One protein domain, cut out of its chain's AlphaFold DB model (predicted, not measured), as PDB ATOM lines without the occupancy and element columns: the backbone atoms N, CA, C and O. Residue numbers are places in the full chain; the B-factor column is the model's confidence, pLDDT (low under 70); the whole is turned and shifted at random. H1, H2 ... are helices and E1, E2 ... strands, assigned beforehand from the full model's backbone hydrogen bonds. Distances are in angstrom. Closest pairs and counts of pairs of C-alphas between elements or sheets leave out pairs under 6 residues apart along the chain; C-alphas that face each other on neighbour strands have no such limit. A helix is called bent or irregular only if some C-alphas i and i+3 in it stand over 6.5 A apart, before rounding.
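This is residues 2 to 95 and 119 to 189 of the 508 residues of an uncharacterized protein of Planctomycetes bacterium (UniProt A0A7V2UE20). Two small sheets, the antiparallel E1 E2 E3 and the parallel E5 E4 E6, are bridged edge to edge by residues 155 to 156, which pair with E1 and with E5. H1 covers one face of the first sheet and H4 one face of the second; H3 touches H4, and H2 grazes the first sheet near E3. The printed part has 165 residues with four named helices and six named strands, in the order E1 E2 E3 H1 H2 H3 E4 H4 E5 E6; the class is mixed, with under half of the residues in named elements. It is compact, with a radius of gyration of the C-alphas of 16.6 A, and spans 46 by 40 by 31 A.

E1, residues 2 to 7, E2, residues 13 to 21, and E3, residues 32 to 39, form a twisted meander, each strand the antiparallel neighbour of the one before. E1 and E2 are a hairpin, with N 4 and O 16 2.8 A apart; E2 and E3 are another, with N 17 and O 36 2.9 A apart. H1, residues 42 to 58, makes two layers with this sheet, a helix on one face, at a height over the sheet of 9.0 A; it runs along the strands, at 2 degrees to E2 on the local plane. It is irregular, with C-alphas 50 and 53 8.3 A apart, and has a kink of 79 degrees near residue 51. H2, residues 65 to 71, only grazes the sheet. E5, residues 171 to 174, E4, residues 124 to 128, and E6, residues 183 to 187, form the parallel sheet in that order; N 172 and O 125 are 2.8 A apart, and N 126 and O 184 2.9 A. H4, residues 131 to 141, makes two layers with it, at a height over the sheet of 9.1 A, slantwise to the strands at 45 degrees to E4 on the local plane. E4, H4 and E5 are a strand-helix-strand unit, two parallel neighbour strands with a helix between, its crossover right-handed. The closest C-alphas of H4 and E1, Pro 131 and Lys 2, are 6.0 A apart. H3, residues 90 to 95, touches H4, with C-alphas Arg 93 and Ala 140 closest at 5.3 A; they stand only just about perpendicular, at 71 degrees. In H2, H3 and H4 every O i to N i+4 pair is within hydrogen-bond range; in H1, 9 of 13 are.

E1 begins at C-alpha 2, (227.988, 184.281, 224.913). E2 is 25.4 A long, E3 22.2 A, H1 21.5 A, E1 17.1 A and H4 15.2 A. E6 ends at C-alpha 187, (217.013, 170.790, 228.171).

The two C-alphas farthest apart, those of Arg 75 and Ala 179, are 49.2 A apart. Residues 96 to 118 are not printed, and C-alphas 95 and 119 are 28.0 A apart across the cut. The links H2 to H3 and H4 to E5 are long. The mean pLDDT of the printed part is 89.9, and no printed residue is under 70.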
ATOM      1  N   LYS A   2     227.252 185.518 225.231       92.94
ATOM      2  CA  LYS A   2     227.988 184.281 224.913       92.94
ATOM      3  C   LYS A   2     229.232 184.138 225.795       92.94
ATOM      4  O   LYS A   2     229.972 185.103 225.970       92.94
ATOM      5  N   ARG A   3     229.468 182.939 226.330       95.44
ATOM      6  CA  ARG A   3     230.641 182.585 227.138       95.44
ATOM      7  C   ARG A   3     231.306 181.351 226.555       95.44
ATOM      8  O   ARG A   3     230.622 180.394 226.196       95.44
ATOM      9  N   VAL A   4     232.627 181.377 226.469       95.62
ATOM     10  CA  VAL A   4     233.418 180.320 225.839       95.62
ATOM     11  C   VAL A   4     234.556 179.926 226.767       95.62
ATOM     12  O   VAL A   4     235.220 180.791 227.337       95.62
ATOM     13  N   PHE A   5     234.787 178.625 226.902       95.75
ATOM     14  CA  PHE A   5     235.923 178.063 227.619       95.75
ATOM     15  C   PHE A   5     236.605 176.990 226.776       95.75
ATOM     16  O   PHE A   5     235.961 176.046 226.313       95.75
ATOM     17  N   PHE A   6     237.916 177.113 226.596       94.25
ATOM     18  CA  PHE A   6     238.729 176.128 225.886       94.25
ATOM     19  C   PHE A   6     240.191 176.196 226.326       94.25
ATOM     20  O   PHE A   6     240.583 177.060 227.108       94.25
ATOM     21  N   HIS A   7     240.999 175.270 225.810       93.25
ATOM     22  CA  HIS A   7     242.450 175.298 225.956       93.25
ATOM     23  C   HIS A   7     243.110 175.501 224.596       93.25
ATOM     24  O   HIS A   7     242.665 174.937 223.593       93.25
ATOM     25  N   THR A   8     244.183 176.288 224.558       92.12
ATOM     26  CA  THR A   8     245.036 176.402 223.367       92.12
ATOM     27  C   THR A   8     245.831 175.111 223.133       92.12
ATOM     28  O   THR A   8     245.946 174.261 224.017       92.12
ATOM     29  N   SER A   9     246.472 174.988 221.966       88.38
ATOM     30  CA  SER A   9     247.426 173.901 221.680       88.38
ATOM     31  C   SER A   9     248.621 173.870 222.642       88.38
ATOM     32  O   SER A   9     249.217 172.818 222.848       88.38
ATOM     33  N   THR A  10     248.945 175.009 223.260       90.44
ATOM     34  CA  THR A  10     249.982 175.153 224.292       90.44
ATOM     35  C   THR A  10     249.471 174.888 225.712       90.44
ATOM     36  O   THR A  10     250.208 175.093 226.671       90.44
ATOM     37  N   GLY A  11     248.217 174.448 225.868       90.81
ATOM     38  CA  GLY A  11     247.622 174.116 227.164       90.81
ATOM     39  C   GLY A  11     247.178 175.322 227.994       90.81
ATOM     40  O   GLY A  11     246.863 175.155 229.169       90.81
ATOM     41  N   LYS A  12     247.130 176.529 227.417       94.81
ATOM     42  CA  LYS A  12     246.655 177.728 228.123       94.81
ATOM     43  C   LYS A  12     245.130 177.701 228.236       94.81
ATOM     44  O   LYS A  12     244.476 177.590 227.194       94.81
ATOM     45  N   PRO A  13     244.549 177.833 229.441       95.62
ATOM     46  CA  PRO A  13     243.115 178.030 229.592       95.62
ATOM     47  C   PRO A  13     242.712 179.389 229.025       95.62
ATOM     48  O   PRO A  13     243.363 180.400 229.304       95.62
ATOM     49  N   VAL A  14     241.613 179.417 228.279       96.00
ATOM     50  CA  VAL A  14     241.026 180.640 227.734       96.00
ATOM     51  C   VAL A  14     239.567 180.720 228.149       96.00
ATOM     52  O   VAL A  14     238.791 179.804 227.876       96.00
ATOM     53  N   LEU A  15     239.199 181.825 228.793       96.12
ATOM     54  CA  LEU A  15     237.816 182.176 229.099       96.12
ATOM     55  C   LEU A  15     237.469 183.440 228.333       96.12
ATOM     56  O   LEU A  15     238.106 184.470 228.541       96.12
ATOM     57  N   ALA A  16     236.462 183.371 227.472       95.94
ATOM     58  CA  ALA A  16     236.036 184.503 226.668       95.94
ATOM     59  C   ALA A  16     234.564 184.828 226.890       95.94
ATOM     60  O   ALA A  16     233.720 183.941 227.033       95.94
ATOM     61  N   GLN A  17     234.263 186.119 226.859       95.62
ATOM     62  CA  GLN A  17     232.913 186.639 226.802       95.62
ATOM     63  C   GLN A  17     232.732 187.373 225.482       95.62
ATOM     64  O   GLN A  17     233.544 188.227 225.129       95.62
ATOM     65  N   VAL A  18     231.670 187.027 224.761       93.50
ATOM     66  CA  VAL A  18     231.359 187.594 223.453       93.50
ATOM     67  C   VAL A  18     230.007 188.291 223.512       93.50
ATOM     68  O   VAL A  18     229.000 187.715 223.948       93.50
ATOM     69  N   VAL A  19     229.991 189.545 223.073       92.25
ATOM     70  CA  VAL A  19     228.798 190.391 222.997       92.25
ATOM     71  C   VAL A  19     228.558 190.847 221.569       92.25
ATOM     72  O   VAL A  19     229.497 191.063 220.806       92.25
ATOM     73  N   HIS A  20     227.285 190.985 221.214       88.50
ATOM     74  CA  HIS A  20     226.880 191.625 219.970       88.50
ATOM     75  C   HIS A  20     227.004 193.142 220.124       88.50
ATOM     76  O   HIS A  20     226.543 193.695 221.125       88.50
ATOM     77  N   LEU A  21     227.599 193.801 219.136       86.38
ATOM     78  CA  LEU A  21     227.647 195.256 219.068       86.38
ATOM     79  C   LEU A  21     226.451 195.749 218.245       86.38
ATOM     80  O   LEU A  21     226.231 195.245 217.147       86.38
ATOM     81  N   PRO A  22     225.660 196.707 218.755       79.88
ATOM     82  CA  PRO A  22     224.452 197.175 218.073       79.88
ATOM     83  C   PRO A  22     224.749 197.953 216.783       79.88
ATOM     84  O   PRO A  22     223.866 198.127 215.952       79.88
ATOM     85  N   GLU A  23     225.981 198.432 216.627       80.62
ATOM     86  CA  GLU A  23     226.444 199.186 215.468       80.62
ATOM     87  C   GLU A  23     226.635 198.276 214.248       80.62
ATOM     88  O   GLU A  23     227.244 197.208 214.342       80.62
ATOM     89  N   SER A  24     226.199 198.743 213.081       77.75
ATOM     90  CA  SER A  24     226.596 198.152 211.801       77.75
ATOM     91  C   SER A  24     228.056 198.480 211.459       77.75
ATOM     92  O   SER A  24     228.678 199.357 212.067       77.75
ATOM     93  N   ASP A  25     228.635 197.750 210.507       73.62
ATOM     94  CA  ASP A  25     229.895 198.141 209.870       73.62
ATOM     95  C   ASP A  25     229.708 199.352 208.934       73.62
ATOM     96  O   ASP A  25     228.592 199.833 208.722       73.62
ATOM     97  N   GLU A  26     230.807 199.842 208.357       74.00
ATOM     98  CA  GLU A  26     230.819 200.991 207.431       74.00
ATOM     99  C   GLU A  26     229.962 200.778 206.167       74.00
ATOM    100  O   GLU A  26     229.657 201.731 205.455       74.00
ATOM    101  N   VAL A  27     229.541 199.537 205.894       80.38
ATOM    102  CA  VAL A  27     228.721 199.131 204.741       80.38
ATOM    103  C   VAL A  27     227.283 198.783 205.176       80.38
ATOM    104  O   VAL A  27     226.492 198.262 204.394       80.38
ATOM    105  N   GLY A  28     226.913 199.064 206.432       74.31
ATOM    106  CA  GLY A  28     225.573 198.828 206.972       74.31
ATOM    107  C   GLY A  28     225.286 197.377 207.377       74.31
ATOM    108  O   GLY A  28     224.164 197.076 207.789       74.31
ATOM    109  N   ARG A  29     226.272 196.474 207.317       73.69
ATOM    110  CA  ARG A  29     226.114 195.073 207.731       73.69
ATOM    111  C   ARG A  29     226.159 194.970 209.255       73.69
ATOM    112  O   ARG A  29     227.092 195.451 209.893       73.69
ATOM    113  N   GLY A  30     225.149 194.325 209.833       72.62
ATOM    114  CA  GLY A  30     225.146 193.949 211.248       72.62
ATOM    115  C   GLY A  30     226.075 192.764 211.539       72.62
ATOM    116  O   GLY A  30     226.836 192.319 210.680       72.62
ATOM    117  N   GLY A  31     225.993 192.215 212.753       77.44
ATOM    118  CA  GLY A  31     226.783 191.039 213.133       77.44
ATOM    119  C   GLY A  31     228.219 191.368 213.541       77.44
ATOM    120  O   GLY A  31     229.112 190.533 213.406       77.44
ATOM    121  N   ARG A  32     228.458 192.582 214.050       84.56
ATOM    122  CA  ARG A  32     229.709 192.916 214.734       84.56
ATOM    123  C   ARG A  32     229.678 192.321 216.140       84.56
ATOM    124  O   ARG A  32     228.687 192.435 216.861       84.56
ATOM    125  N   TYR A  33     230.782 191.705 216.540       88.12
ATOM    126  CA  TYR A  33     230.935 191.117 217.867       88.12
ATOM    127  C   TYR A  33     232.208 191.631 218.524       88.12
ATOM    128  O   TYR A  33     233.228 191.813 217.862       88.12
ATOM    129  N   LEU A  34     232.150 191.818 219.838       90.81
ATOM    130  CA  LEU A  34     233.317 192.073 220.669       90.81
ATOM    131  C   LEU A  34     233.561 190.857 221.554       90.81
ATOM    132  O   LEU A  34     232.655 190.411 222.258       90.81
ATOM    133  N   ALA A  35     234.781 190.331 221.508       93.06
ATOM    134  CA  ALA A  35     235.229 189.244 222.362       93.06
ATOM    135  C   ALA A  35     236.319 189.754 223.308       93.06
ATOM    136  O   ALA A  35     237.356 190.231 222.855       93.06
ATOM    137  N   HIS A  36     236.097 189.617 224.613       94.75
ATOM    138  CA  HIS A  36     237.119 189.847 225.628       94.75
ATOM    139  C   HIS A  36     237.504 188.514 226.255       94.75
ATOM    140  O   HIS A  36     236.626 187.772 226.707       94.75
ATOM    141  N   ALA A  37     238.798 188.197 226.262       95.31
ATOM    142  CA  ALA A  37     239.299 186.909 226.712       95.31
ATOM    143  C   ALA A  37     240.400 187.058 227.760       95.31
ATOM    144  O   ALA A  37     241.346 187.819 227.578       95.31
ATOM    145  N   PHE A  38     240.303 186.256 228.814       95.25
ATOM    146  CA  PHE A  38     241.400 186.017 229.739       95.25
ATOM    147  C   PHE A  38     242.143 184.757 229.311       95.25
ATOM    148  O   PHE A  38     241.541 183.692 229.154       95.25
ATOM    149  N   ILE A  39     243.454 184.896 229.124       95.56
ATOM    150  CA  ILE A  39     244.357 183.808 228.755       95.56
ATOM    151  C   ILE A  39     245.282 183.570 229.940       95.56
ATOM    152  O   ILE A  39     246.057 184.448 230.317       95.56
ATOM    153  N   PHE A  40     245.205 182.379 230.518       95.38
ATOM    154  CA  PHE A  40     245.968 182.040 231.710       95.38
ATOM    155  C   PHE A  40     247.235 181.251 231.358       95.38
ATOM    156  O   PHE A  40     247.267 180.539 230.347       95.38
ATOM    157  N   PRO A  41     248.289 181.340 232.183       94.50
ATOM    158  CA  PRO A  41     249.412 180.416 232.104       94.50
ATOM    159  C   PRO A  41     248.953 178.953 232.299       94.50
ATOM    160  O   PRO A  41     247.994 178.712 233.044       94.50
ATOM    161  N   PRO A  42     249.592 177.957 231.655       93.56
ATOM    162  CA  PRO A  42     249.200 176.551 231.793       93.56
ATOM    163  C   PRO A  42     249.254 176.030 233.238       93.56
ATOM    164  O   PRO A  42     248.485 175.149 233.615       93.56
ATOM    165  N   GLU A  43     250.130 176.592 234.071       93.38
ATOM    166  CA  GLU A  43     250.400 176.140 235.440       93.38
ATOM    167  C   GLU A  43     249.200 176.341 236.376       93.38
ATOM    168  O   GLU A  43     249.063 175.634 237.374       93.38
ATOM    169  N   VAL A  44     248.298 177.273 236.045       91.94
ATOM    170  CA  VAL A  44     247.096 177.574 236.839       91.94
ATOM    171  C   VAL A  44     245.826 176.930 236.277       91.94
ATOM    172  O   VAL A  44     244.731 177.212 236.763       91.94
ATOM    173  N   ALA A  45     245.936 176.048 235.277       91.25
ATOM    174  CA  ALA A  45     244.779 175.467 234.590       91.25
ATOM    175  C   ALA A  45     243.786 174.771 235.532       91.25
ATOM    176  O   ALA A  45     242.574 174.919 235.378       91.25
ATOM    177  N   THR A  46     244.278 174.059 236.549       89.50
ATOM    178  CA  THR A  46     243.431 173.387 237.547       89.50
ATOM    179  C   THR A  46     242.692 174.378 238.447       89.50
ATOM    180  O   THR A  46     241.526 174.157 238.768       89.50
ATOM    181  N   VAL A  47     243.337 175.487 238.817       90.56
ATOM    182  CA  VAL A  47     242.732 176.554 239.627       90.56
ATOM    183  C   VAL A  47     241.657 177.280 238.819       90.56
ATOM    184  O   VAL A  47     240.542 177.467 239.297       90.56
ATOM    185  N   VAL A  48     241.950 177.604 237.556       92.50
ATOM    186  CA  VAL A  48     240.983 178.202 236.623       92.50
ATOM    187  C   VAL A  48     239.784 177.275 236.420       92.50
ATOM    188  O   VAL A  48     238.644 177.719 236.513       92.50
ATOM    189  N   ALA A  49     240.022 175.975 236.223       89.25
ATOM    190  CA  ALA A  49     238.973 174.968 236.101       89.25
ATOM    191  C   ALA A  49     238.067 174.865 237.343       89.25
ATOM    192  O   ALA A  49     236.878 174.563 237.217       89.25
ATOM    193  N   ALA A  50     238.608 175.097 238.541       87.94
ATOM    194  CA  ALA A  50     237.846 175.131 239.790       87.94
ATOM    195  C   ALA A  50     237.087 176.454 240.001       87.94
ATOM    196  O   ALA A  50     236.127 176.484 240.756       87.94
ATOM    197  N   ALA A  51     237.474 177.530 239.313       91.00
ATOM    198  CA  ALA A  51     236.873 178.856 239.453       91.00
ATOM    199  C   ALA A  51     236.032 179.294 238.235       91.00
ATOM    200  O   ALA A  51     235.607 180.446 238.181       91.00
ATOM    201  N   LEU A  52     235.797 178.414 237.250       89.50
ATOM    202  CA  LEU A  52     235.179 178.750 235.955       89.50
ATOM    203  C   LEU A  52     233.923 179.615 236.075       89.50
ATOM    204  O   LEU A  52     233.827 180.661 235.432       89.50
ATOM    205  N   SER A  53     232.961 179.193 236.894       87.44
ATOM    206  CA  SER A  53     231.697 179.912 237.038       87.44
ATOM    207  C   SER A  53     231.886 181.215 237.810       87.44
ATOM    208  O   SER A  53     231.259 182.216 237.471       87.44
ATOM    209  N   SER A  54     232.790 181.227 238.794       88.56
ATOM    210  CA  SER A  54     233.132 182.423 239.566       88.56
ATOM    211  C   SER A  54     233.766 183.506 238.692       88.56
ATOM    212  O   SER A  54     233.346 184.660 238.765       88.56
ATOM    213  N   ILE A  55     234.695 183.153 237.793       91.88
ATOM    214  CA  ILE A  55     235.339 184.117 236.883       91.88
ATOM    215  C   ILE A  55     234.282 184.822 236.024       91.88
ATOM    216  O   ILE A  55     234.248 186.049 235.976       91.88
ATOM    217  N   PHE A  56     233.353 184.076 235.415       91.12
ATOM    218  CA  PHE A  56     232.279 184.659 234.597       91.12
ATOM    219  C   PHE A  56     231.257 185.504 235.375       91.12
ATOM    220  O   PHE A  56     230.479 186.223 234.747       91.12
ATOM    221  N   GLN A  57     231.206 185.391 236.704       85.62
ATOM    222  CA  GLN A  57     230.258 186.118 237.556       85.62
ATOM    223  C   GLN A  57     230.874 187.334 238.243       85.62
ATOM    224  O   GLN A  57     230.188 188.329 238.453       85.62
ATOM    225  N   THR A  58     232.144 187.238 238.630       86.31
ATOM    226  CA  THR A  58     232.806 188.216 239.505       86.31
ATOM    227  C   THR A  58     233.804 189.092 238.764       86.31
ATOM    228  O   THR A  58     234.112 190.189 239.221       86.31
ATOM    229  N   THR A  59     234.310 188.631 237.618       89.56
ATOM    230  CA  THR A  59     235.303 189.375 236.846       89.56
ATOM    231  C   THR A  59     234.623 190.298 235.846       89.56
ATOM    232  O   THR A  59     233.679 189.914 235.156       89.56
ATOM    233  N   HIS A  60     235.137 191.521 235.733       90.56
ATOM    234  CA  HIS A  60     234.697 192.447 234.702       90.56
ATOM    235  C   HIS A  60     235.254 192.025 233.340       90.56
ATOM    236  O   HIS A  60     236.465 191.980 233.123       90.56
ATOM    237  N   PHE A  61     234.351 191.737 232.411       93.12
ATOM    238  CA  PHE A  61     234.672 191.550 231.007       93.12
ATOM    239  C   PHE A  61     234.223 192.780 230.231       93.12
ATOM    240  O   PHE A  61     233.096 193.241 230.405       93.12
ATOM    241  N   VAL A  62     235.084 193.247 229.335       93.00
ATOM    242  CA  VAL A  62     234.789 194.361 228.440       93.00
ATOM    243  C   VAL A  62     233.585 194.026 227.559       93.00
ATOM    244  O   VAL A  62     233.508 192.938 226.981       93.00
ATOM    245  N   THR A  63     232.652 194.969 227.448       91.94
ATOM    246  CA  THR A  63     231.427 194.811 226.646       91.94
ATOM    247  C   THR A  63     231.253 195.884 225.577       91.94
ATOM    248  O   THR A  63     230.397 195.743 224.706       91.94
ATOM    249  N   THR A  64     232.086 196.924 225.585       90.88
ATOM    250  CA  THR A  64     232.039 198.006 224.594       90.88
ATOM    251  C   THR A  64     233.412 198.290 223.989       90.88
ATOM    252  O   THR A  64     234.450 198.057 224.610       90.88
ATOM    253  N   ILE A  65     233.432 198.845 222.774       89.12
ATOM    254  CA  ILE A  65     234.679 199.276 222.120       89.12
ATOM    255  C   ILE A  65     235.370 200.381 222.929       89.12
ATOM    256  O   ILE A  65     236.586 200.357 223.089       89.12
ATOM    257  N   ALA A  66     234.607 201.312 223.505       90.56
ATOM    258  CA  ALA A  66     235.154 202.390 224.328       90.56
ATOM    259  C   ALA A  66     235.866 201.868 225.590       90.56
ATOM    260  O   ALA A  66     236.898 202.399 225.993       90.56
ATOM    261  N   GLU A  67     235.349 200.815 226.227       91.50
ATOM    262  CA  GLU A  67     236.046 200.122 227.315       91.50
ATOM    263  C   GLU A  67     237.334 199.448 226.835       91.50
ATOM    264  O   GLU A  67     238.366 199.615 227.482       91.50
ATOM    265  N   ALA A  68     237.300 198.750 225.694       89.19
ATOM    266  CA  ALA A  68     238.479 198.087 225.134       89.19
ATOM    267  C   ALA A  68     239.612 199.087 224.843       89.19
ATOM    268  O   ALA A  68     240.750 198.875 225.257       89.19
ATOM    269  N   LEU A  69     239.284 200.210 224.195       89.62
ATOM    270  CA  LEU A  69     240.247 201.261 223.852       89.62
ATOM    271  C   LEU A  69     240.825 201.968 225.087       89.62
ATOM    272  O   LEU A  69     241.954 202.437 225.034       89.62
ATOM    273  N   ARG A  70     240.088 202.029 226.207       90.56
ATOM    274  CA  ARG A  70     240.612 202.576 227.473       90.56
ATOM    275  C   ARG A  70     241.640 201.665 228.144       90.56
ATOM    276  O   ARG A  70     242.431 202.156 228.942       90.56
ATOM    277  N   LEU A  71     241.591 200.361 227.874       88.69
ATOM    278  CA  LEU A  71     242.502 199.380 228.465       88.69
ATOM    279  C   LEU A  71     243.749 199.131 227.609       88.69
ATOM    280  O   LEU A  71     244.770 198.725 228.154       88.69
ATOM    281  N   GLY A  72     243.660 199.328 226.293       86.69
ATOM    282  CA  GLY A  72     244.759 199.065 225.364       86.69
ATOM    283  C   GLY A  72     245.803 200.184 225.306       86.69
ATOM    284  O   GLY A  72     245.468 201.368 225.334       86.69
ATOM    285  N   ASP A  73     247.073 199.814 225.152       86.56
ATOM    286  CA  ASP A  73     248.128 200.731 224.716       86.56
ATOM    287  C   ASP A  73     247.985 200.956 223.203       86.56
ATOM    288  O   ASP A  73     248.258 200.069 222.397       86.56
ATOM    289  N   MET A  74     247.577 202.162 222.796       83.81
ATOM    290  CA  MET A  74     247.382 202.520 221.383       83.81
ATOM    291  C   MET A  74     248.662 202.432 220.535       83.81
ATOM    292  O   MET A  74     248.578 202.413 219.308       83.81
ATOM    293  N   ARG A  75     249.847 202.394 221.158       85.50
ATOM    294  CA  ARG A  75     251.134 202.271 220.468       85.50
ATOM    295  C   ARG A  75     251.496 200.819 220.173       85.50
ATOM    296  O   ARG A  75     252.100 200.561 219.137       85.50
ATOM    297  N   THR A  76     251.177 199.893 221.078       86.50
ATOM    298  CA  THR A  76     251.533 198.470 220.915       86.50
ATOM    299  C   THR A  76     250.356 197.611 220.463       86.50
ATOM    300  O   THR A  76     250.566 196.550 219.884       86.50
ATOM    301  N   GLY A  77     249.125 198.080 220.674       84.75
ATOM    302  CA  GLY A  77     247.901 197.310 220.464       84.75
ATOM    303  C   GLY A  77     247.607 196.308 221.585       84.75
ATOM    304  O   GLY A  77     246.656 195.537 221.464       84.75
ATOM    305  N   ASP A  78     248.392 196.310 222.669       86.94
ATOM    306  CA  ASP A  78     248.272 195.331 223.748       86.94
ATOM    307  C   ASP A  78     247.393 195.836 224.892       86.94
ATOM    308  O   ASP A  78     247.432 197.006 225.268       86.94
ATOM    309  N   ILE A  79     246.656 194.915 225.512       88.50
ATOM    310  CA  ILE A  79     246.040 195.128 226.824       88.50
ATOM    311  C   ILE A  79     247.000 194.542 227.874       88.50
ATOM    312  O   ILE A  79     247.370 193.369 227.754       88.50
ATOM    313  N   PRO A  80     247.424 195.310 228.897       86.81
ATOM    314  CA  PRO A  80     248.356 194.821 229.905       86.81
ATOM    315  C   PRO A  80     247.751 193.663 230.720       86.81
ATOM    316  O   PRO A  80     246.531 193.598 230.909       86.81
ATOM    317  N   PRO A  81     248.586 192.744 231.241       91.12
ATOM    318  CA  PRO A  81     248.108 191.643 232.063       91.12
ATOM    319  C   PRO A  81     247.451 192.159 233.347       91.12
ATOM    320  O   PRO A  81     247.898 193.135 233.950       91.12
ATOM    321  N   THR A  82     246.413 191.455 233.797       91.12
ATOM    322  CA  THR A  82     245.702 191.755 235.044       91.12
ATOM    323  C   THR A  82     245.751 190.572 236.005       91.12
ATOM    324  O   THR A  82     245.891 189.420 235.590       91.12
ATOM    325  N   THR A  83     245.631 190.857 237.301       90.44
ATOM    326  CA  THR A  83     245.549 189.837 238.352       90.44
ATOM    327  C   THR A  83     244.096 189.662 238.764       90.44
ATOM    328  O   THR A  83     243.430 190.631 239.119       90.44
ATOM    329  N   LEU A  84     243.611 188.421 238.738       88.31
ATOM    330  CA  LEU A  84     242.236 188.088 239.095       88.31
ATOM    331  C   LEU A  84     242.198 187.287 240.402       88.31
ATOM    332  O   LEU A  84     242.927 186.296 240.518       88.31
ATOM    333  N   PRO A  85     241.341 187.654 241.370       84.81
ATOM    334  CA  PRO A  85     241.093 186.808 242.525       84.81
ATOM    335  C   PRO A  85     240.293 185.576 242.085       84.81
ATOM    336  O   PRO A  85     239.120 185.669 241.729       84.81
ATOM    337  N   LEU A  86     240.925 184.403 242.107       83.56
ATOM    338  CA  LEU A  86     240.246 183.144 241.809       83.56
ATOM    339  C   LEU A  86     239.597 182.606 243.084       83.56
ATOM    340  O   LEU A  86     240.279 182.279 244.051       83.56
ATOM    341  N   THR A  87     238.268 182.515 243.071       83.44
ATOM    342  CA  THR A  87     237.485 181.915 244.158       83.44
ATOM    343  C   THR A  87     236.902 180.597 243.672       83.44
ATOM    344  O   THR A  87     236.277 180.572 242.611       83.44
ATOM    345  N   ASP A  88     237.097 179.526 244.444       81.69
ATOM    346  CA  ASP A  88     236.476 178.223 244.181       81.69
ATOM    347  C   ASP A  88     234.947 178.367 244.114       81.69
ATOM    348  O   ASP A  88     234.309 178.929 245.010       81.69
ATOM    349  N   ASP A  89     234.356 177.871 243.029       88.88
ATOM    350  CA  ASP A  89     232.925 177.949 242.759       88.88
ATOM    351  C   ASP A  89     232.149 176.715 243.270       88.88
ATOM    352  O   ASP A  89     230.959 176.568 242.971       88.88
ATOM    353  N   ALA A  90     232.772 175.846 244.079       90.88
ATOM    354  CA  ALA A  90     232.175 174.619 244.611       90.88
ATOM    355  C   ALA A  90     230.767 174.821 245.194       90.88
ATOM    356  O   ALA A  90     229.843 174.081 244.852       90.88
ATOM    357  N   ARG A  91     230.567 175.852 246.030       92.38
ATOM    358  CA  ARG A  91     229.244 176.165 246.610       92.38
ATOM    359  C   ARG A  91     228.209 176.471 245.530       92.38
ATOM    360  O   ARG A  91     227.099 175.954 245.591       92.38
ATOM    361  N   TYR A  92     228.588 177.262 244.530       92.62
ATOM    362  CA  TYR A  92     227.715 177.597 243.412       92.62
ATOM    363  C   TYR A  92     227.366 176.354 242.581       92.62
ATOM    364  O   TYR A  92     226.194 176.129 242.285       92.62
ATOM    365  N   ARG A  93     228.344 175.484 242.277       94.62
ATOM    366  CA  ARG A  93     228.080 174.214 241.572       94.62
ATOM    367  C   ARG A  93     227.142 173.304 242.355       94.62
ATOM    368  O   ARG A  93     226.264 172.692 241.751       94.62
ATOM    369  N   VAL A  94     227.296 173.226 243.678       96.94
ATOM    370  CA  VAL A  94     226.384 172.470 244.550       96.94
ATOM    371  C   VAL A  94     224.969 173.038 244.457       96.94
ATOM    372  O   VAL A  94     224.037 172.276 244.216       96.94
ATOM    373  N   THR A  95     224.802 174.359 244.572       96.25
ATOM    374  CA  THR A  95     223.490 175.012 244.444       96.25
ATOM    375  C   THR A  95     222.846 174.752 243.084       96.25
ATOM    376  O   THR A  95     221.658 174.434 243.022       96.25
ATOM    377  N   ARG A 119     234.544 163.112 222.849       92.19
ATOM    378  CA  ARG A 119     235.460 163.695 221.861       92.19
ATOM    379  C   ARG A 119     235.928 162.678 220.826       92.19
ATOM    380  O   ARG A 119     235.924 162.991 219.636       92.19
ATOM    381  N   ARG A 120     236.321 161.472 221.250       92.94
ATOM    382  CA  ARG A 120     236.737 160.391 220.334       92.94
ATOM    383  C   ARG A 120     235.600 159.978 219.395       92.94
ATOM    384  O   ARG A 120     235.844 159.757 218.214       92.94
ATOM    385  N   GLU A 121     234.371 159.947 219.900       91.94
ATOM    386  CA  GLU A 121     233.155 159.640 219.133       91.94
ATOM    387  C   GLU A 121     232.619 160.832 218.318       91.94
ATOM    388  O   GLU A 121     231.632 160.689 217.602       91.94
ATOM    389  N   ARG A 122     233.249 162.015 218.415       90.50
ATOM    390  CA  ARG A 122     232.765 163.283 217.838       90.50
ATOM    391  C   ARG A 122     231.326 163.621 218.242       90.50
ATOM    392  O   ARG A 122     230.546 164.133 217.439       90.50
ATOM    393  N   ARG A 123     230.991 163.339 219.499       92.81
ATOM    394  CA  ARG A 123     229.720 163.695 220.126       92.81
ATOM    395  C   ARG A 123     229.887 164.914 221.024       92.81
ATOM    396  O   ARG A 123     230.938 165.106 221.641       92.81
ATOM    397  N   THR A 124     228.830 165.710 221.108       93.94
ATOM    398  CA  THR A 124     228.803 166.994 221.821       93.94
ATOM    399  C   THR A 124     227.496 167.121 222.593       93.94
ATOM    400  O   THR A 124     226.452 166.660 222.140       93.94
ATOM    401  N   LEU A 125     227.522 167.760 223.760       95.81
ATOM    402  CA  LEU A 125     226.294 168.122 224.465       95.81
ATOM    403  C   LEU A 125     225.644 169.336 223.800       95.81
ATOM    404  O   LEU A 125     226.270 170.387 223.721       95.81
ATOM    405  N   ALA A 126     224.395 169.207 223.363       95.62
ATOM    406  CA  ALA A 126     223.574 170.336 222.936       95.62
ATOM    407  C   ALA A 126     222.721 170.806 224.113       95.62
ATOM    408  O   ALA A 126     221.715 170.186 224.451       95.62
ATOM    409  N   VAL A 127     223.136 171.894 224.750       97.31
ATOM    410  CA  VAL A 127     222.437 172.491 225.885       97.31
ATOM    411  C   VAL A 127     221.419 173.499 225.358       97.31
ATOM    412  O   VAL A 127     221.777 174.587 224.914       97.31
ATOM    413  N   ILE A 128     220.147 173.116 225.366       96.06
ATOM    414  CA  ILE A 128     219.052 173.874 224.760       96.06
ATOM    415  C   ILE A 128     218.514 174.878 225.780       96.06
ATOM    416  O   ILE A 128     218.013 174.491 226.840       96.06
ATOM    417  N   GLY A 129     218.622 176.171 225.479       94.81
ATOM    418  CA  GLY A 129     218.175 177.243 226.368       94.81
ATOM    419  C   GLY A 129     218.878 178.575 226.116       94.81
ATOM    420  O   GLY A 129     219.546 178.769 225.103       94.81
ATOM    421  N   SER A 130     218.721 179.520 227.048       94.50
ATOM    422  CA  SER A 130     219.499 180.764 226.997       94.50
ATOM    423  C   SER A 130     220.985 180.496 227.287       94.50
ATOM    424  O   SER A 130     221.310 179.515 227.963       94.50
ATOM    425  N   PRO A 131     221.910 181.376 226.862       93.44
ATOM    426  CA  PRO A 131     223.324 181.258 227.228       93.44
ATOM    427  C   PRO A 131     223.563 181.183 228.747       93.44
ATOM    428  O   PRO A 131     224.486 180.517 229.219       93.44
ATOM    429  N   GLU A 132     222.717 181.848 229.531       92.81
ATOM    430  CA  GLU A 132     222.735 181.811 230.990       92.81
ATOM    431  C   GLU A 132     222.239 180.461 231.544       92.81
ATOM    432  O   GLU A 132     222.841 179.936 232.484       92.81
ATOM    433  N   ASP A 133     221.197 179.863 230.950       94.50
ATOM    434  CA  ASP A 133     220.761 178.494 231.278       94.50
ATOM    435  C   ASP A 133     221.852 177.466 230.955       94.50
ATOM    436  O   ASP A 133     222.097 176.541 231.739       94.50
ATOM    437  N   ALA A 134     222.543 177.654 229.826       95.31
ATOM    438  CA  ALA A 134     223.645 176.798 229.422       95.31
ATOM    439  C   ALA A 134     224.790 176.853 230.438       95.31
ATOM    440  O   ALA A 134     225.223 175.809 230.921       95.31
ATOM    441  N   LEU A 135     225.219 178.048 230.861       94.38
ATOM    442  CA  LEU A 135     226.264 178.177 231.883       94.38
ATOM    443  C   LEU A 135     225.876 177.501 233.211       94.38
ATOM    444  O   LEU A 135     226.704 176.812 233.814       94.38
ATOM    445  N   ARG A 136     224.629 177.666 233.674       95.31
ATOM    446  CA  ARG A 136     224.130 177.002 234.895       95.31
ATOM    447  C   ARG A 136     224.159 175.478 234.773       95.31
ATOM    448  O   ARG A 136     224.643 174.798 235.675       95.31
ATOM    449  N   THR A 137     223.717 174.952 233.634       97.12
ATOM    450  CA  THR A 137     223.748 173.512 233.330       97.12
ATOM    451  C   THR A 137     225.173 172.965 233.339       97.12
ATOM    452  O   THR A 137     225.444 171.949 233.975       97.12
ATOM    453  N   LEU A 138     226.107 173.667 232.696       95.62
ATOM    454  CA  LEU A 138     227.518 173.281 232.665       95.62
ATOM    455  C   LEU A 138     228.151 173.337 234.059       95.62
ATOM    456  O   LEU A 138     228.926 172.457 234.418       95.62
ATOM    457  N   SER A 139     227.763 174.310 234.886       94.81
ATOM    458  CA  SER A 139     228.220 174.402 236.280       94.81
ATOM    459  C   SER A 139     227.786 173.183 237.102       94.81
ATOM    460  O   SER A 139     228.595 172.627 237.845       94.81
ATOM    461  N   ALA A 140     226.544 172.717 236.923       96.50
ATOM    462  CA  ALA A 140     226.061 171.483 237.542       96.50
ATOM    463  C   ALA A 140     226.801 170.240 237.006       96.50
ATOM    464  O   ALA A 140     227.205 169.380 237.787       96.50
ATOM    465  N   ALA A 141     227.042 170.164 235.693       95.94
ATOM    466  CA  ALA A 141     227.772 169.060 235.063       95.94
ATOM    467  C   ALA A 141     229.215 168.932 235.586       95.94
ATOM    468  O   ALA A 141     229.709 167.833 235.840       95.94
ATOM    469  N   LEU A 142     229.881 170.068 235.799       94.69
ATOM    470  CA  LEU A 142     231.261 170.155 236.276       94.69
ATOM    471  C   LEU A 142     231.408 169.967 237.795       94.69
ATOM    472  O   LEU A 142     232.529 170.068 238.311       94.69
ATOM    473  N   LEU A 143     230.317 169.698 238.527       95.62
ATOM    474  CA  LEU A 143     230.355 169.440 239.968       95.62
ATOM    475  C   LEU A 143     231.335 168.304 240.284       95.62
ATOM    476  O   LEU A 143     232.287 168.508 241.036       95.62
ATOM    477  N   ALA A 144     231.133 167.146 239.654       95.94
ATOM    478  CA  ALA A 144     231.905 165.930 239.900       95.94
ATOM    479  C   ALA A 144     233.217 165.858 239.110       95.94
ATOM    480  O   ALA A 144     234.021 164.965 239.358       95.94
ATOM    481  N   VAL A 145     233.441 166.744 238.137       95.69
ATOM    482  CA  VAL A 145     234.634 166.678 237.283       95.69
ATOM    483  C   VAL A 145     235.863 167.104 238.093       95.69
ATOM    484  O   VAL A 145     235.890 168.240 238.594       95.69
ATOM    485  N   PRO A 146     236.879 166.230 238.246       93.25
ATOM    486  CA  PRO A 146     238.138 166.601 238.878       93.25
ATOM    487  C   PRO A 146     238.799 167.743 238.094       93.25
ATOM    488  O   PRO A 146     238.792 167.695 236.860       93.25
ATOM    489  N   PRO A 147     239.401 168.745 238.756       88.19
ATOM    490  CA  PRO A 147     240.091 169.844 238.081       88.19
ATOM    491  C   PRO A 147     241.072 169.395 236.989       88.19
ATOM    492  O   PRO A 147     241.140 170.016 235.934       88.19
ATOM    493  N   THR A 148     241.770 168.272 237.188       84.69
ATOM    494  CA  THR A 148     242.696 167.707 236.190       84.69
ATOM    495  C   THR A 148     242.020 167.211 234.907       84.69
ATOM    496  O   THR A 148     242.678 167.116 233.878       84.69
ATOM    497  N   ALA A 149     240.727 166.877 234.949       89.75
ATOM    498  CA  ALA A 149     239.953 166.400 233.799       89.75
ATOM    499  C   ALA A 149     239.104 167.505 233.146       89.75
ATOM    500  O   ALA A 149     238.658 167.354 232.009       89.75
ATOM    501  N   ALA A 150     238.905 168.634 233.832       88.19
ATOM    502  CA  ALA A 150     238.054 169.729 233.371       88.19
ATOM    503  C   ALA A 150     238.523 170.371 232.055       88.19
ATOM    504  O   ALA A 150     237.710 170.948 231.337       88.19
ATOM    505  N   ALA A 151     239.802 170.229 231.694       86.44
ATOM    506  CA  ALA A 151     240.325 170.708 230.416       86.44
ATOM    507  C   ALA A 151     239.656 170.061 229.192       86.44
ATOM    508  O   ALA A 151     239.627 170.656 228.116       86.44
ATOM    509  N   LEU A 152     239.087 168.866 229.364       91.06
ATOM    510  CA  LEU A 152     238.347 168.154 228.325       91.06
ATOM    511  C   LEU A 152     236.906 168.659 228.171       91.06
ATOM    512  O   LEU A 152     236.261 168.357 227.172       91.06
ATOM    513  N   CYS A 153     236.407 169.433 229.134       95.00
ATOM    514  CA  CYS A 153     235.047 169.955 229.163       95.00
ATOM    515  C   CYS A 153     234.983 171.380 228.588       95.00
ATOM    516  O   CYS A 153     234.487 172.298 229.240       95.00
ATOM    517  N   SER A 154     235.508 171.578 227.375       95.38
ATOM    518  CA  SER A 154     235.392 172.858 226.669       95.38
ATOM    519  C   SER A 154     233.939 173.154 226.297       95.38
ATOM    520  O   SER A 154     233.158 172.240 226.014       95.38
ATOM    521  N   PHE A 155     233.564 174.430 226.273       96.25
ATOM    522  CA  PHE A 155     232.203 174.800 225.915       96.25
ATOM    523  C   PHE A 155     232.067 176.157 225.241       96.25
ATOM    524  O   PHE A 155     232.895 177.050 225.413       96.25
ATOM    525  N   ASP A 156     230.947 176.306 224.545       96.00
ATOM    526  CA  ASP A 156     230.448 177.557 223.990       96.00
ATOM    527  C   ASP A 156     228.961 177.691 224.337       96.00
ATOM    528  O   ASP A 156     228.143 176.911 223.863       96.00
ATOM    529  N   THR A 157     228.572 178.655 225.172       95.88
ATOM    530  CA  THR A 157     227.172 178.780 225.614       95.88
ATOM    531  C   THR A 157     226.228 179.325 224.539       95.88
ATOM    532  O   THR A 157     225.038 179.465 224.814       95.88
ATOM    533  N   TYR A 158     226.724 179.681 223.349       93.62
ATOM    534  CA  TYR A 158     225.904 180.139 222.229       93.62
ATOM    535  C   TYR A 158     226.576 179.814 220.884       93.62
ATOM    536  O   TYR A 158     227.393 180.583 220.364       93.62
ATOM    537  N   PHE A 159     226.214 178.666 220.314       89.44
ATOM    538  CA  PHE A 159     226.800 178.086 219.102       89.44
ATOM    539  C   PHE A 159     225.789 178.059 217.949       89.44
ATOM    540  O   PHE A 159     225.517 177.025 217.341       89.44
ATOM    541  N   ASP A 160     225.184 179.206 217.675       78.31
ATOM    542  CA  ASP A 160     224.193 179.337 216.611       78.31
ATOM    543  C   ASP A 160     224.871 179.481 215.241       78.31
ATOM    544  O   ASP A 160     225.896 180.158 215.122       78.31
ATOM    545  N   HIS A 161     224.340 178.805 214.218       71.62
ATOM    546  CA  HIS A 161     224.867 178.776 212.839       71.62
ATOM    547  C   HIS A 161     226.372 178.453 212.677       71.62
ATOM    548  O   HIS A 161     226.964 178.706 211.627       71.62
ATOM    549  N   CYS A 162     227.007 177.874 213.695       77.19
ATOM    550  CA  CYS A 162     228.421 177.509 213.673       77.19
ATOM    551  C   CYS A 162     228.619 176.071 213.159       77.19
ATOM    552  O   CYS A 162     227.742 175.219 213.295       77.19
ATOM    553  N   ASN A 163     229.789 175.772 212.579       75.06
ATOM    554  CA  ASN A 163     230.104 174.433 212.071       75.06
ATOM    555  C   ASN A 163     230.744 173.553 213.170       75.06
ATOM    556  O   ASN A 163     231.926 173.747 213.478       75.06
ATOM    557  N   PRO A 164     230.034 172.542 213.710       72.31
ATOM    558  CA  PRO A 164     230.552 171.683 214.779       72.31
ATOM    559  C   PRO A 164     231.666 170.728 214.316       72.31
ATOM    560  O   PRO A 164     232.356 170.138 215.141       72.31
ATOM    561  N   ILE A 165     231.858 170.551 213.000       70.50
ATOM    562  CA  ILE A 165     232.952 169.736 212.444       70.50
ATOM    563  C   ILE A 165     234.272 170.501 212.509       70.50
ATOM    564  O   ILE A 165     235.307 169.918 212.820       70.50
ATOM    565  N   ALA A 166     234.230 171.796 212.194       72.25
ATOM    566  CA  ALA A 166     235.413 172.647 212.173       72.25
ATOM    567  C   ALA A 166     235.843 173.074 213.586       72.25
ATOM    568  O   ALA A 166     237.030 173.274 213.830       72.25
ATOM    569  N   LEU A 167     234.888 173.197 214.516       78.19
ATOM    570  CA  LEU A 167     235.112 173.668 215.881       78.19
ATOM    571  C   LEU A 167     234.478 172.697 216.881       78.19
ATOM    572  O   LEU A 167     233.273 172.746 217.126       78.19
ATOM    573  N   TYR A 168     235.294 171.815 217.459       87.00
ATOM    574  CA  TYR A 168     234.823 170.874 218.472       87.00
ATOM    575  C   TYR A 168     234.841 171.500 219.870       87.00
ATOM    576  O   TYR A 168     235.901 171.841 220.402       87.00
ATOM    577  N   TYR A 169     233.666 171.545 220.493       93.62
ATOM    578  CA  TYR A 169     233.488 171.753 221.926       93.62
ATOM    579  C   TYR A 169     232.826 170.520 222.540       93.62
ATOM    580  O   TYR A 169     232.006 169.862 221.892       93.62
ATOM    581  N   TRP A 170     233.155 170.215 223.797       96.00
ATOM    582  CA  TRP A 170     232.462 169.156 224.537       96.00
ATOM    583  C   TRP A 170     230.980 169.494 224.738       96.00
ATOM    584  O   TRP A 170     230.130 168.610 224.618       96.00
ATOM    585  N   ALA A 171     230.659 170.768 224.969       96.62
ATOM    586  CA  ALA A 171     229.284 171.240 225.065       96.62
ATOM    587  C   ALA A 171     229.051 172.549 224.305       96.62
ATOM    588  O   ALA A 171     229.888 173.448 224.312       96.62
ATOM    589  N   VAL A 172     227.882 172.674 223.686       96.19
ATOM    590  CA  VAL A 172     227.450 173.879 222.979       96.19
ATOM    591  C   VAL A 172     226.037 174.280 223.388       96.19
ATOM    592  O   VAL A 172     225.186 173.423 223.615       96.19
ATOM    593  N   GLY A 173     225.777 175.581 223.488       96.06
ATOM    594  CA  GLY A 173     224.450 176.135 223.736       96.06
ATOM    595  C   GLY A 173     223.696 176.372 222.432       96.06
ATOM    596  O   GLY A 173     224.226 177.035 221.541       96.06
ATOM    597  N   LEU A 174     222.469 175.862 222.330       93.94
ATOM    598  CA  LEU A 174     221.591 176.025 221.165       93.94
ATOM    599  C   LEU A 174     220.260 176.666 221.581       93.94
ATOM    600  O   LEU A 174     219.770 176.437 222.687       93.94
ATOM    601  N   GLN A 175     219.651 177.450 220.687       89.31
ATOM    602  CA  GLN A 175     218.338 178.056 220.951       89.31
ATOM    603  C   GLN A 175     217.172 177.074 220.775       89.31
ATOM    604  O   GLN A 175     216.130 177.244 221.406       89.31
ATOM    605  N   ALA A 176     217.351 176.058 219.931       88.00
ATOM    606  CA  ALA A 176     216.349 175.052 219.615       88.00
ATOM    607  C   ALA A 176     216.982 173.657 219.543       88.00
ATOM    608  O   ALA A 176     218.206 173.515 219.454       88.00
ATOM    609  N   GLU A 177     216.139 172.628 219.595       87.38
ATOM    610  CA  GLU A 177     216.570 171.243 219.421       87.38
ATOM    611  C   GLU A 177     217.169 171.010 218.031       87.38
ATOM    612  O   GLU A 177     216.815 171.662 217.049       87.38
ATOM    613  N   THR A 178     218.072 170.039 217.953       84.19
ATOM    614  CA  THR A 178     218.703 169.614 216.708       84.19
ATOM    615  C   THR A 178     218.481 168.124 216.506       84.19
ATOM    616  O   THR A 178     218.592 167.338 217.446       84.19
ATOM    617  N   ALA A 179     218.170 167.734 215.269       85.50
ATOM    618  CA  ALA A 179     218.010 166.334 214.881       85.50
ATOM    619  C   ALA A 179     219.353 165.641 214.576       85.50
ATOM    620  O   ALA A 179     219.376 164.459 214.236       85.50
ATOM    621  N   ASP A 180     220.474 166.364 214.652       87.62
ATOM    622  CA  ASP A 180     221.788 165.809 214.348       87.62
ATOM    623  C   ASP A 180     222.225 164.808 215.441       87.62
ATOM    624  O   ASP A 180     222.381 165.190 216.606       87.62
ATOM    625  N   PRO A 181     222.466 163.531 215.081       87.19
ATOM    626  CA  PRO A 181     222.732 162.450 216.032       87.19
ATOM    627  C   PRO A 181     224.051 162.606 216.805       87.19
ATOM    628  O   PRO A 181     224.288 161.890 217.782       87.19
ATOM    629  N   ARG A 182     224.930 163.527 216.388       88.12
ATOM    630  CA  ARG A 182     226.161 163.859 217.121       88.12
ATOM    631  C   ARG A 182     225.873 164.615 218.410       88.12
ATOM    632  O   ARG A 182     226.699 164.589 219.326       88.12
ATOM    633  N   PHE A 183     224.719 165.267 218.497       91.88
ATOM    634  CA  PHE A 183     224.332 166.009 219.680       91.88
ATOM    635  C   PHE A 183     223.578 165.141 220.677       91.88
ATOM    636  O   PHE A 183     222.657 164.397 220.350       91.88
ATOM    637  N   ILE A 184     223.969 165.278 221.936       94.12
ATOM    638  CA  ILE A 184     223.241 164.743 223.077       94.12
ATOM    639  C   ILE A 184     222.481 165.912 223.680       94.12
ATOM    640  O   ILE A 184     223.082 166.815 224.264       94.12
ATOM    641  N   ALA A 185     221.169 165.918 223.486       95.12
ATOM    642  CA  ALA A 185     220.333 167.037 223.873       95.12
ATOM    643  C   ALA A 185     220.136 167.103 225.399       95.12
ATOM    644  O   ALA A 185     219.872 166.105 226.074       95.12
ATOM    645  N   VAL A 186     220.265 168.306 225.949       96.94
ATOM    646  CA  VAL A 186     220.038 168.621 227.358       96.94
ATOM    647  C   VAL A 186     219.136 169.843 227.411       96.94
ATOM    648  O   VAL A 186     219.541 170.930 227.013       96.94
ATOM    649  N   ASP A 187     217.919 169.676 227.916       96.31
ATOM    650  CA  ASP A 187     217.013 170.790 228.171       96.31
ATOM    651  C   ASP A 187     217.468 171.515 229.443       96.31
ATOM    652  O   ASP A 187     217.319 171.012 230.566       96.31
ATOM    653  N   ALA A 188     218.048 172.699 229.258       95.06
ATOM    654  CA  ALA A 188     218.607 173.499 230.336       95.06
ATOM    655  C   ALA A 188     217.523 174.144 231.213       95.06
ATOM    656  O   ALA A 188     217.740 174.364 232.407       95.06
ATOM    657  N   ARG A 189     216.342 174.421 230.641       92.12
ATOM    658  CA  ARG A 189     215.217 175.044 231.352       92.12
ATOM    659  C   ARG A 189     214.519 174.031 232.244       92.12
ATOM    660  O   ARG A 189     214.326 174.287 233.432       92.12
TER     661      ARG A 189